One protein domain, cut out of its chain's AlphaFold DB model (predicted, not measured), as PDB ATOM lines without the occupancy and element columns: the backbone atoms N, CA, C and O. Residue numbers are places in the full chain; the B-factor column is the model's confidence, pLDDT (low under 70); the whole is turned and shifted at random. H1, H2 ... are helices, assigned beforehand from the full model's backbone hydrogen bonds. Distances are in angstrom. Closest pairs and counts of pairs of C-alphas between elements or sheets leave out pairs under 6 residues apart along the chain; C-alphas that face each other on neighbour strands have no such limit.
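Overview. This is residues 4 to 87 of the 146 residues of an uncharacterized protein of candidate division SR1 bacterium Aalborg_AAW-1 (UniProt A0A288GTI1). Two helices, the long H2 and H5, lie side by side and run opposite ways, and H1 packs on H5 near the end where H2 begins. H4 crosses H2 near its middle, and H3 makes a corner with H4 at the far end from H1. The printed part has 84 residues with five named helices, H1 to H5 in chain order, and no named strand; the class is all helix. It is compact, with a radius of gyration of the C-alphas of 12.5 A, and elongated, spanning 38 by 23 by 18 A.

Arrangement. H2, residues 17 to 37, touches H5, residues 72 to 86, at a shallow tilt of 15 degrees, opposite ways; their closest C-alphas, Leu 24 and Gln 79, are 5.9 A apart. With residues 26 to 30 alone H2 touches H4, residues 55 to 63, about perpendicular at 88 degrees; the closest C-alphas, Leu 30 and Glu 57, are 5.1 A apart. H1, residues 4 to 12, touches H5 the same way at a shallow tilt of 34.7 degrees, only just short of steep; the closest C-alphas, Leu 7 and Leu 78, are 5.7 A apart. H3, residues 44 to 53, and H4 touch only at the corner, and only just, with 3 pairs of C-alphas within 8 A; the closest are Lys 51 and Tyr 58, 5.4 A. H1 and H3 are apart. The helix packing is only just mostly aligned. In H1, H2, H3, H4 and H5 every O i to N i+4 pair is within hydrogen-bond range.

Along the chain. H2 measures 29.9 A from C-alpha 17 at (-132.133, 75.545, 24.951) to C-alpha 37, H5 21.2 A, H3 14.1 A, H1 12.3 A and H4 12.1 A. H1 begins at C-alpha 4, (-152.656, 74.272, 30.143), and H5 ends at C-alpha 86, (-134.729, 72.089, 29.020).

Size, cuts and confidence. The C-alphas farthest apart, Ser 45 and Gly 87, are 39.2 A apart. The printed part has no cut and no long link. pLDDT is under 70 at residue 4, residues 38 to 42, residues 67 to 69 and residue 87.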
ATOM      1  N   ARG A   4    -153.643  75.341  30.390       69.75
ATOM      2  CA  ARG A   4    -152.656  74.272  30.143       69.75
ATOM      3  C   ARG A   4    -152.224  74.087  28.676       69.75
ATOM      4  O   ARG A   4    -151.021  73.965  28.454       69.75
ATOM      5  N   PRO A   5    -153.127  74.059  27.674       76.88
ATOM      6  CA  PRO A   5    -152.734  73.852  26.280       76.88
ATOM      7  C   PRO A   5    -151.914  75.017  25.715       76.88
ATOM      8  O   PRO A   5    -151.000  74.788  24.932       76.88
ATOM      9  N   LEU A   6    -152.207  76.253  26.140       78.19
ATOM     10  CA  LEU A   6    -151.462  77.442  25.722       78.19
ATOM     11  C   LEU A   6    -150.029  77.399  26.262       78.19
ATOM     12  O   LEU A   6    -149.084  77.565  25.499       78.19
ATOM     13  N   LEU A   7    -149.871  77.091  27.553       78.25
ATOM     14  CA  LEU A   7    -148.560  77.000  28.199       78.25
ATOM     15  C   LEU A   7    -147.672  75.935  27.548       78.25
ATOM     16  O   LEU A   7    -146.523  76.209  27.219       78.25
ATOM     17  N   LYS A   8    -148.218  74.738  27.295       77.25
ATOM     18  CA  LYS A   8    -147.480  73.677  26.591       77.25
ATOM     19  C   LYS A   8    -147.109  74.077  25.166       77.25
ATOM     20  O   LYS A   8    -146.019  73.741  24.717       77.25
ATOM     21  N   LYS A   9    -147.989  74.809  24.471       81.56
ATOM     22  CA  LYS A   9    -147.726  75.288  23.111       81.56
ATOM     23  C   LYS A   9    -146.522  76.228  23.076       81.56
ATOM     24  O   LYS A   9    -145.644  76.005  22.251       81.56
ATOM     25  N   ILE A  10    -146.456  77.199  23.991       78.62
ATOM     26  CA  ILE A  10    -145.324  78.139  24.111       78.62
ATOM     27  C   ILE A  10    -144.010  77.368  24.228       78.62
ATOM     28  O   ILE A  10    -143.089  77.601  23.455       78.62
ATOM     29  N   VAL A  11    -143.954  76.396  25.139       82.00
ATOM     30  CA  VAL A  11    -142.748  75.590  25.352       82.00
ATOM     31  C   VAL A  11    -142.411  74.734  24.129       82.00
ATOM     32  O   VAL A  11    -141.267  74.709  23.698       82.00
ATOM     33  N   SER A  12    -143.403  74.078  23.520       80.19
ATOM     34  CA  SER A  12    -143.182  73.206  22.353       80.19
ATOM     35  C   SER A  12    -142.718  73.942  21.090       80.19
ATOM     36  O   SER A  12    -142.192  73.312  20.179       80.19
ATOM     37  N   GLN A  13    -142.943  75.257  21.013       82.38
ATOM     38  CA  GLN A  13    -142.539  76.087  19.877       82.38
ATOM     39  C   GLN A  13    -141.088  76.569  19.980       82.38
ATOM     40  O   GLN A  13    -140.563  77.108  19.008       82.38
ATOM     41  N   VAL A  14    -140.441  76.372  21.130       82.25
ATOM     42  CA  VAL A  14    -139.076  76.824  21.387       82.25
ATOM     43  C   VAL A  14    -138.174  75.602  21.480       82.25
ATOM     44  O   VAL A  14    -138.214  74.845  22.444       82.25
ATOM     45  N   THR A  15    -137.359  75.399  20.451       76.12
ATOM     46  CA  THR A  15    -136.439  74.256  20.350       76.12
ATOM     47  C   THR A  15    -135.040  74.580  20.866       76.12
ATOM     48  O   THR A  15    -134.272  73.681  21.207       76.12
ATOM     49  N   GLU A  16    -134.695  75.864  20.950       83.12
ATOM     50  CA  GLU A  16    -133.387  76.316  21.404       83.12
ATOM     51  C   GLU A  16    -133.307  76.358  22.931       83.12
ATOM     52  O   GLU A  16    -134.040  77.087  23.603       83.12
ATOM     53  N   LYS A  17    -132.345  75.621  23.497       75.31
ATOM     54  CA  LYS A  17    -132.133  75.545  24.951       75.31
ATOM     55  C   LYS A  17    -131.893  76.914  25.598       75.31
ATOM     56  O   LYS A  17    -132.380  77.154  26.698       75.31
ATOM     57  N   GLN A  18    -131.166  77.809  24.926       77.75
ATOM     58  CA  GLN A  18    -130.908  79.157  25.446       77.75
ATOM     59  C   GLN A  18    -132.176  80.012  25.488       77.75
ATOM     60  O   GLN A  18    -132.425  80.688  26.481       77.75
ATOM     61  N   ALA A  19    -133.026  79.916  24.464       82.69
ATOM     62  CA  ALA A  19    -134.318  80.588  24.461       82.69
ATOM     63  C   ALA A  19    -135.231  80.052  25.577       82.69
ATOM     64  O   ALA A  19    -135.861  80.835  26.282       82.69
ATOM     65  N   LEU A  20    -135.248  78.736  25.821       80.38
ATOM     66  CA  LEU A  20    -135.997  78.153  26.942       80.38
ATOM     67  C   LEU A  20    -135.501  78.658  28.310       80.38
ATOM     68  O   LEU A  20    -136.315  78.969  29.180       80.38
ATOM     69  N   LEU A  21    -134.180  78.753  28.506       78.31
ATOM     70  CA  LEU A  21    -133.575  79.287  29.734       78.31
ATOM     71  C   LEU A  21    -133.925  80.761  29.949       78.31
ATOM     72  O   LEU A  21    -134.285  81.147  31.061       78.31
ATOM     73  N   HIS A  22    -133.883  81.554  28.882       82.88
ATOM     74  CA  HIS A  22    -134.266  82.958  28.913       82.88
ATOM     75  C   HIS A  22    -135.754  83.132  29.256       82.88
ATOM     76  O   HIS A  22    -136.094  83.849  30.194       82.88
ATOM     77  N   ILE A  23    -136.656  82.382  28.611       86.69
ATOM     78  CA  ILE A  23    -138.093  82.422  28.943       86.69
ATOM     79  C   ILE A  23    -138.325  81.988  30.397       86.69
ATOM     80  O   ILE A  23    -139.183  82.546  31.085       86.69
ATOM     81  N   LEU A  24    -137.564  81.014  30.905       85.00
ATOM     82  CA  LEU A  24    -137.643  80.593  32.304       85.00
ATOM     83  C   LEU A  24    -137.247  81.728  33.261       85.00
ATOM     84  O   LEU A  24    -137.882  81.884  34.306       85.00
ATOM     85  N   GLU A  25    -136.226  82.510  32.922       80.62
ATOM     86  CA  GLU A  25    -135.799  83.693  33.675       80.62
ATOM     87  C   GLU A  25    -136.863  84.795  33.659       80.62
ATOM     88  O   GLU A  25    -137.329  85.201  34.726       80.62
ATOM     89  N   VAL A  26    -137.360  85.167  32.477       84.62
ATOM     90  CA  VAL A  26    -138.456  86.138  32.318       84.62
ATOM     91  C   VAL A  26    -139.699  85.694  33.101       84.62
ATOM     92  O   VAL A  26    -140.329  86.477  33.811       84.62
ATOM     93  N   THR A  27    -140.022  84.395  33.088       86.00
ATOM     94  CA  THR A  27    -141.143  83.848  33.870       86.00
ATOM     95  C   THR A  27    -140.908  83.983  35.383       86.00
ATOM     96  O   THR A  27    -141.854  84.225  36.136       86.00
ATOM     97  N   LYS A  28    -139.669  83.825  35.878       80.25
ATOM     98  CA  LYS A  28    -139.332  84.054  37.302       80.25
ATOM     99  C   LYS A  28    -139.521  85.518  37.681       80.25
ATOM    100  O   LYS A  28    -140.162  85.785  38.701       80.25
ATOM    101  N   ASN A  29    -139.027  86.434  36.858       78.81
ATOM    102  CA  ASN A  29    -139.163  87.869  37.089       78.81
ATOM    103  C   ASN A  29    -140.634  88.290  37.078       78.81
ATOM    104  O   ASN A  29    -141.088  88.976  37.996       78.81
ATOM    105  N   LEU A  30    -141.423  87.767  36.135       84.56
ATOM    106  CA  LEU A  30    -142.859  88.011  36.078       84.56
ATOM    107  C   LEU A  30    -143.573  87.560  37.363       84.56
ATOM    108  O   LEU A  30    -144.420  88.282  37.881       84.56
ATOM    109  N   ILE A  31    -143.215  86.408  37.943       81.06
ATOM    110  CA  ILE A  31    -143.786  85.979  39.233       81.06
ATOM    111  C   ILE A  31    -143.448  86.970  40.353       81.06
ATOM    112  O   ILE A  31    -144.305  87.240  41.198       81.06
ATOM    113  N   ILE A  32    -142.228  87.511  40.387       81.69
ATOM    114  CA  ILE A  32    -141.819  88.513  41.385       81.69
ATOM    115  C   ILE A  32    -142.653  89.787  41.216       81.69
ATOM    116  O   ILE A  32    -143.225  90.273  42.195       81.69
ATOM    117  N   ILE A  33    -142.793  90.272  39.980       78.50
ATOM    118  CA  ILE A  33    -143.626  91.429  39.633       78.50
ATOM    119  C   ILE A  33    -145.075  91.173  40.061       78.50
ATOM    120  O   ILE A  33    -145.640  91.962  40.812       78.50
ATOM    121  N   MET A  34    -145.664  90.031  39.700       79.56
ATOM    122  CA  MET A  34    -147.036  89.674  40.084       79.56
ATOM    123  C   MET A  34    -147.220  89.515  41.599       79.56
ATOM    124  O   MET A  34    -148.297  89.805  42.113       79.56
ATOM    125  N   LYS A  35    -146.206  89.081  42.354       77.88
ATOM    126  CA  LYS A  35    -146.280  89.047  43.825       77.88
ATOM    127  C   LYS A  35    -146.237  90.445  44.433       77.88
ATOM    128  O   LYS A  35    -146.958  90.707  45.389       77.88
ATOM    129  N   LYS A  36    -145.400  91.325  43.879       78.12
ATOM    130  CA  LYS A  36    -145.211  92.695  44.366       78.12
ATOM    131  C   LYS A  36    -146.381  93.609  43.995       78.12
ATOM    132  O   LYS A  36    -146.754  94.470  44.780       78.12
ATOM    133  N   PHE A  37    -146.973  93.386  42.825       75.19
ATOM    134  CA  PHE A  37    -147.878  94.324  42.163       75.19
ATOM    135  C   PHE A  37    -149.218  93.706  41.727       75.19
ATOM    136  O   PHE A  37    -150.095  94.412  41.248       75.19
ATOM    137  N   GLY A  38    -149.430  92.395  41.879       65.31
ATOM    138  CA  GLY A  38    -150.482  91.659  41.160       65.31
ATOM    139  C   GLY A  38    -151.928  92.093  41.393       65.31
ATOM    140  O   GLY A  38    -152.736  91.972  40.481       65.31
ATOM    141  N   LYS A  39    -152.269  92.626  42.575       64.00
ATOM    142  CA  LYS A  39    -153.613  93.187  42.828       64.00
ATOM    143  C   LYS A  39    -153.819  94.568  42.194       64.00
ATOM    144  O   LYS A  39    -154.955  94.996  42.061       64.00
ATOM    145  N   GLN A  40    -152.730  95.238  41.832       65.62
ATOM    146  CA  GLN A  40    -152.689  96.601  41.309       65.62
ATOM    147  C   GLN A  40    -152.272  96.637  39.829       65.62
ATOM    148  O   GLN A  40    -152.318  97.689  39.214       65.62
ATOM    149  N   LEU A  41    -151.915  95.502  39.210       66.94
ATOM    150  CA  LEU A  41    -151.639  95.418  37.763       66.94
ATOM    151  C   LEU A  41    -152.865  95.751  36.893       66.94
ATOM    152  O   LEU A  41    -152.726  95.990  35.699       66.94
ATOM    153  N   SER A  42    -154.066  95.767  37.478       66.88
ATOM    154  CA  SER A  42    -155.277  96.297  36.848       66.88
ATOM    155  C   SER A  42    -155.359  97.829  36.872       66.88
ATOM    156  O   SER A  42    -156.229  98.390  36.212       66.88
ATOM    157  N   GLU A  43    -154.501  98.512  37.635       76.44
ATOM    158  CA  GLU A  43    -154.421  99.972  37.656       76.44
ATOM    159  C   GLU A  43    -153.590 100.471  36.459       76.44
ATOM    160  O   GLU A  43    -152.446 100.042  36.291       76.44
ATOM    161  N   PRO A  44    -154.107 101.408  35.640       78.19
ATOM    162  CA  PRO A  44    -153.420 101.883  34.434       78.19
ATOM    163  C   PRO A  44    -152.016 102.461  34.676       78.19
ATOM    164  O   PRO A  44    -151.131 102.319  33.836       78.19
ATOM    165  N   SER A  45    -151.796 103.105  35.823       78.12
ATOM    166  CA  SER A  45    -150.501 103.676  36.214       78.12
ATOM    167  C   SER A  45    -149.440 102.594  36.411       78.12
ATOM    168  O   SER A  45    -148.329 102.705  35.898       78.12
ATOM    169  N   LEU A  46    -149.799 101.520  37.114       77.94
ATOM    170  CA  LEU A  46    -148.910 100.398  37.373       77.94
ATOM    171  C   LEU A  46    -148.736  99.515  36.135       77.94
ATOM    172  O   LEU A  46    -147.655  98.987  35.895       77.94
ATOM    173  N   TYR A  47    -149.793  99.396  35.331       80.12
ATOM    174  CA  TYR A  47    -149.770  98.725  34.040       80.12
ATOM    175  C   TYR A  47    -148.736  99.358  33.100       80.12
ATOM    176  O   TYR A  47    -147.861  98.663  32.585       80.12
ATOM    177  N   ASN A  48    -148.781 100.685  32.935       83.25
ATOM    178  CA  ASN A  48    -147.811 101.415  32.117       83.25
ATOM    179  C   ASN A  48    -146.405 101.363  32.726       83.25
ATOM    180  O   ASN A  48    -145.441 101.120  32.010       83.25
ATOM    181  N   PHE A  49    -146.285 101.484  34.050       85.44
ATOM    182  CA  PHE A  49    -144.995 101.346  34.725       85.44
ATOM    183  C   PHE A  49    -144.330  99.994  34.434       85.44
ATOM    184  O   PHE A  49    -143.147  99.951  34.099       85.44
ATOM    185  N   VAL A  50    -145.075  98.888  34.535       83.25
ATOM    186  CA  VAL A  50    -144.530  97.550  34.271       83.25
ATOM    187  C   VAL A  50    -144.200  97.369  32.795       83.25
ATOM    188  O   VAL A  50    -143.143  96.832  32.485       83.25
ATOM    189  N   LYS A  51    -145.045  97.876  31.894       86.75
ATOM    190  CA  LYS A  51    -144.778  97.874  30.454       86.75
ATOM    191  C   LYS A  51    -143.473  98.593  30.095       86.75
ATOM    192  O   LYS A  51    -142.716  98.082  29.276       86.75
ATOM    193  N   ASP A  52    -143.213  99.743  30.710       88.25
ATOM    194  CA  ASP A  52    -142.065 100.586  30.368       88.25
ATOM    195  C   ASP A  52    -140.759 100.109  31.033       88.25
ATOM    196  O   ASP A  52    -139.683 100.284  30.465       88.25
ATOM    197  N   ASN A  53    -140.836  99.492  32.220       88.00
ATOM    198  CA  ASN A  53    -139.655  99.087  33.002       88.00
ATOM    199  C   ASN A  53    -139.328  97.586  32.921       88.00
ATOM    200  O   ASN A  53    -138.198  97.201  33.216       88.00
ATOM    201  N   TYR A  54    -140.293  96.744  32.542       89.50
ATOM    202  CA  TYR A  54    -140.160  95.282  32.453       89.50
ATOM    203  C   TYR A  54    -140.808  94.766  31.154       89.50
ATOM    204  O   TYR A  54    -141.816  94.053  31.193       89.50
ATOM    205  N   PRO A  55    -140.298  95.179  29.978       88.94
ATOM    206  CA  PRO A  55    -140.975  94.966  28.701       88.94
ATOM    207  C   PRO A  55    -141.116  93.484  28.331       88.94
ATOM    208  O   PRO A  55    -142.131  93.101  27.749       88.94
ATOM    209  N   GLU A  56    -140.147  92.639  28.681       88.94
ATOM    210  CA  GLU A  56    -140.174  91.201  28.384       88.94
ATOM    211  C   GLU A  56    -141.168  90.458  29.281       88.94
ATOM    212  O   GLU A  56    -141.993  89.674  28.804       88.94
ATOM    213  N   GLU A  57    -141.156  90.747  30.584       89.25
ATOM    214  CA  GLU A  57    -142.118  90.193  31.532       89.25
ATOM    215  C   GLU A  57    -143.536  90.650  31.205       89.25
ATOM    216  O   GLU A  57    -144.476  89.859  31.300       89.25
ATOM    217  N   TYR A  58    -143.694  91.909  30.786       88.06
ATOM    218  CA  TYR A  58    -144.965  92.445  30.320       88.06
ATOM    219  C   TYR A  58    -145.440  91.754  29.033       88.06
ATOM    220  O   TYR A  58    -146.606  91.374  28.935       88.06
ATOM    221  N   GLN A  59    -144.558  91.525  28.057       88.75
ATOM    222  CA  GLN A  59    -144.914  90.769  26.852       88.75
ATOM    223  C   GLN A  59    -145.358  89.345  27.192       88.75
ATOM    224  O   GLN A  59    -146.378  88.878  26.679       88.75
ATOM    225  N   LEU A  60    -144.640  88.668  28.092       87.94
ATOM    226  CA  LEU A  60    -145.023  87.342  28.564       87.94
ATOM    227  C   LEU A  60    -146.371  87.378  29.303       87.94
ATOM    228  O   LEU A  60    -147.219  86.517  29.084       87.94
ATOM    229  N   TYR A  61    -146.598  88.385  30.141       85.19
ATOM    230  CA  TYR A  61    -147.860  88.600  30.845       85.19
ATOM    231  C   TYR A  61    -149.049  88.752  29.886       85.19
ATOM    232  O   TYR A  61    -150.069  88.078  30.058       85.19
ATOM    233  N   GLU A  62    -148.902  89.575  28.847       85.19
ATOM    234  CA  GLU A  62    -149.919  89.766  27.809       85.19
ATOM    235  C   GLU A  62    -150.162  88.480  27.012       85.19
ATOM    236  O   GLU A  62    -151.310  88.084  26.794       85.19
ATOM    237  N   LEU A  63    -149.093  87.766  26.649       84.31
ATOM    238  CA  LEU A  63    -149.168  86.499  25.919       84.31
ATOM    239  C   LEU A  63    -149.898  85.405  26.716       84.31
ATOM    240  O   LEU A  63    -150.584  84.555  26.147       84.31
ATOM    241  N   LEU A  64    -149.805  85.461  28.044       80.12
ATOM    242  CA  LEU A  64    -150.506  84.586  28.985       80.12
ATOM    243  C   LEU A  64    -151.942  85.051  29.312       80.12
ATOM    244  O   LEU A  64    -152.642  84.437  30.128       80.12
ATOM    245  N   GLY A  65    -152.418  86.097  28.631       77.25
ATOM    246  CA  GLY A  65    -153.800  86.572  28.671       77.25
ATOM    247  C   GLY A  65    -154.047  87.782  29.573       77.25
ATOM    248  O   GLY A  65    -155.217  88.093  29.822       77.25
ATOM    249  N   GLY A  66    -152.988  88.436  30.064       77.19
ATOM    250  CA  GLY A  66    -153.046  89.708  30.784       77.19
ATOM    251  C   GLY A  66    -153.908  89.696  32.054       77.19
ATOM    252  O   GLY A  66    -154.225  88.647  32.636       77.19
ATOM    253  N   SER A  67    -154.326  90.891  32.484       65.00
ATOM    254  CA  SER A  67    -154.992  91.148  33.779       65.00
ATOM    255  C   SER A  67    -156.301  90.395  33.992       65.00
ATOM    256  O   SER A  67    -156.673  90.103  35.127       65.00
ATOM    257  N   ALA A  68    -156.982  90.012  32.914       61.72
ATOM    258  CA  ALA A  68    -158.265  89.336  33.000       61.72
ATOM    259  C   ALA A  68    -158.152  87.827  33.292       61.72
ATOM    260  O   ALA A  68    -159.161  87.206  33.641       61.72
ATOM    261  N   ARG A  69    -156.983  87.190  33.084       65.44
ATOM    262  CA  ARG A  69    -156.923  85.713  32.983       65.44
ATOM    263  C   ARG A  69    -155.710  85.030  33.605       65.44
ATOM    264  O   ARG A  69    -155.803  83.819  33.832       65.44
ATOM    265  N   ILE A  70    -154.625  85.741  33.894       75.75
ATOM    266  CA  ILE A  70    -153.390  85.126  34.397       75.75
ATOM    267  C   ILE A  70    -153.309  85.128  35.930       75.75
ATOM    268  O   ILE A  70    -153.549  86.137  36.596       75.75
ATOM    269  N   LYS A  71    -152.952  83.986  36.520       80.56
ATOM    270  CA  LYS A  71    -152.657  83.843  37.953       80.56
ATOM    271  C   LYS A  71    -151.208  83.402  38.141       80.56
ATOM    272  O   LYS A  71    -150.636  82.748  37.280       80.56
ATOM    273  N   ILE A  72    -150.638  83.662  39.321       78.69
ATOM    274  CA  ILE A  72    -149.270  83.221  39.673       78.69
ATOM    275  C   ILE A  72    -149.078  81.715  39.424       78.69
ATOM    276  O   ILE A  72    -148.028  81.298  38.946       78.69
ATOM    277  N   LYS A  73    -150.113  80.905  39.682       76.62
ATOM    278  CA  LYS A  73    -150.104  79.460  39.415       76.62
ATOM    279  C   LYS A  73    -149.902  79.101  37.937       76.62
ATOM    280  O   LYS A  73    -149.342  78.052  37.647       76.62
ATOM    281  N   ASP A  74    -150.351  79.950  37.013       80.50
ATOM    282  CA  ASP A  74    -150.198  79.723  35.575       80.50
ATOM    283  C   ASP A  74    -148.739  79.984  35.165       80.50
ATOM    284  O   ASP A  74    -148.152  79.186  34.438       80.50
ATOM    285  N   CYS A  75    -148.099  81.009  35.743       81.31
ATOM    286  CA  CYS A  75    -146.660  81.243  35.589       81.31
ATOM    287  C   CYS A  75    -145.819  80.122  36.220       81.31
ATOM    288  O   CYS A  75    -144.832  79.690  35.634       81.31
ATOM    289  N   GLN A  76    -146.205  79.611  37.394       78.50
ATOM    290  CA  GLN A  76    -145.531  78.464  38.025       78.50
ATOM    291  C   GLN A  76    -145.620  77.208  37.153       78.50
ATOM    292  O   GLN A  76    -144.638  76.484  37.004       78.50
ATOM    293  N   LEU A  77    -146.778  76.977  36.536       80.56
ATOM    294  CA  LEU A  77    -146.967  75.864  35.616       80.56
ATOM    295  C   LEU A  77    -146.139  76.030  34.331       80.56
ATOM    296  O   LEU A  77    -145.580  75.057  33.834       80.56
ATOM    297  N   LEU A  78    -146.000  77.257  33.819       83.06
ATOM    298  CA  LEU A  78    -145.094  77.543  32.704       83.06
ATOM    299  C   LEU A  78    -143.632  77.241  33.069       83.06
ATOM    300  O   LEU A  78    -142.932  76.603  32.287       83.06
ATOM    301  N   GLN A  79    -143.179  77.633  34.267       81.69
ATOM    302  CA  GLN A  79    -141.828  77.299  34.739       81.69
ATOM    303  C   GLN A  79    -141.589  75.793  34.792       81.69
ATOM    304  O   GLN A  79    -140.489  75.349  34.470       81.69
ATOM    305  N   GLN A  80    -142.596  75.019  35.203       77.25
ATOM    306  CA  GLN A  80    -142.513  73.565  35.213       77.25
ATOM    307  C   GLN A  80    -142.284  73.029  33.793       77.25
ATOM    308  O   GLN A  80    -141.304  72.327  33.564       77.25
ATOM    309  N   TYR A  81    -143.113  73.426  32.823       81.69
ATOM    310  CA  TYR A  81    -142.969  72.959  31.439       81.69
ATOM    311  C   TYR A  81    -141.648  73.385  30.794       81.69
ATOM    312  O   TYR A  81    -141.037  72.597  30.078       81.69
ATOM    313  N   LEU A  82    -141.172  74.602  31.065       80.69
ATOM    314  CA  LEU A  82    -139.875  75.060  30.560       80.69
ATOM    315  C   LEU A  82    -138.729  74.210  31.116       80.69
ATOM    316  O   LEU A  82    -137.842  73.824  30.365       80.69
ATOM    317  N   ARG A  83    -138.759  73.867  32.410       74.50
ATOM    318  CA  ARG A  83    -137.748  72.987  33.023       74.50
ATOM    319  C   ARG A  83    -137.772  71.580  32.434       74.50
ATOM    320  O   ARG A  83    -136.705  71.054  32.128       74.50
ATOM    321  N   GLU A  84    -138.969  71.019  32.247       75.88
ATOM    322  CA  GLU A  84    -139.167  69.719  31.594       75.88
ATOM    323  C   GLU A  84    -138.556  69.723  30.181       75.88
ATOM    324  O   GLU A  84    -137.800  68.820  29.833       75.88
ATOM    325  N   ALA A  85    -138.797  70.774  29.389       74.19
ATOM    326  CA  ALA A  85    -138.270  70.888  28.025       74.19
ATOM    327  C   ALA A  85    -136.758  71.157  27.949       74.19
ATOM    328  O   ALA A  85    -136.100  70.699  27.018       74.19
ATOM    329  N   ILE A  86    -136.184  71.868  28.924       75.44
ATOM    330  CA  ILE A  86    -134.729  72.089  29.020       75.44
ATOM    331  C   ILE A  86    -133.982  70.776  29.327       75.44
ATOM    332  O   ILE A  86    -132.768  70.695  29.112       75.44
ATOM    333  N   GLY A  87    -134.690  69.755  29.822       60.44
ATOM    334  CA  GLY A  87    -134.092  68.518  30.317       60.44
ATOM    335  C   GLY A  87    -133.356  68.726  31.639       60.44
ATOM    336  O   GLY A  87    -132.397  68.017  31.931       60.44
TER     337      GLY A  87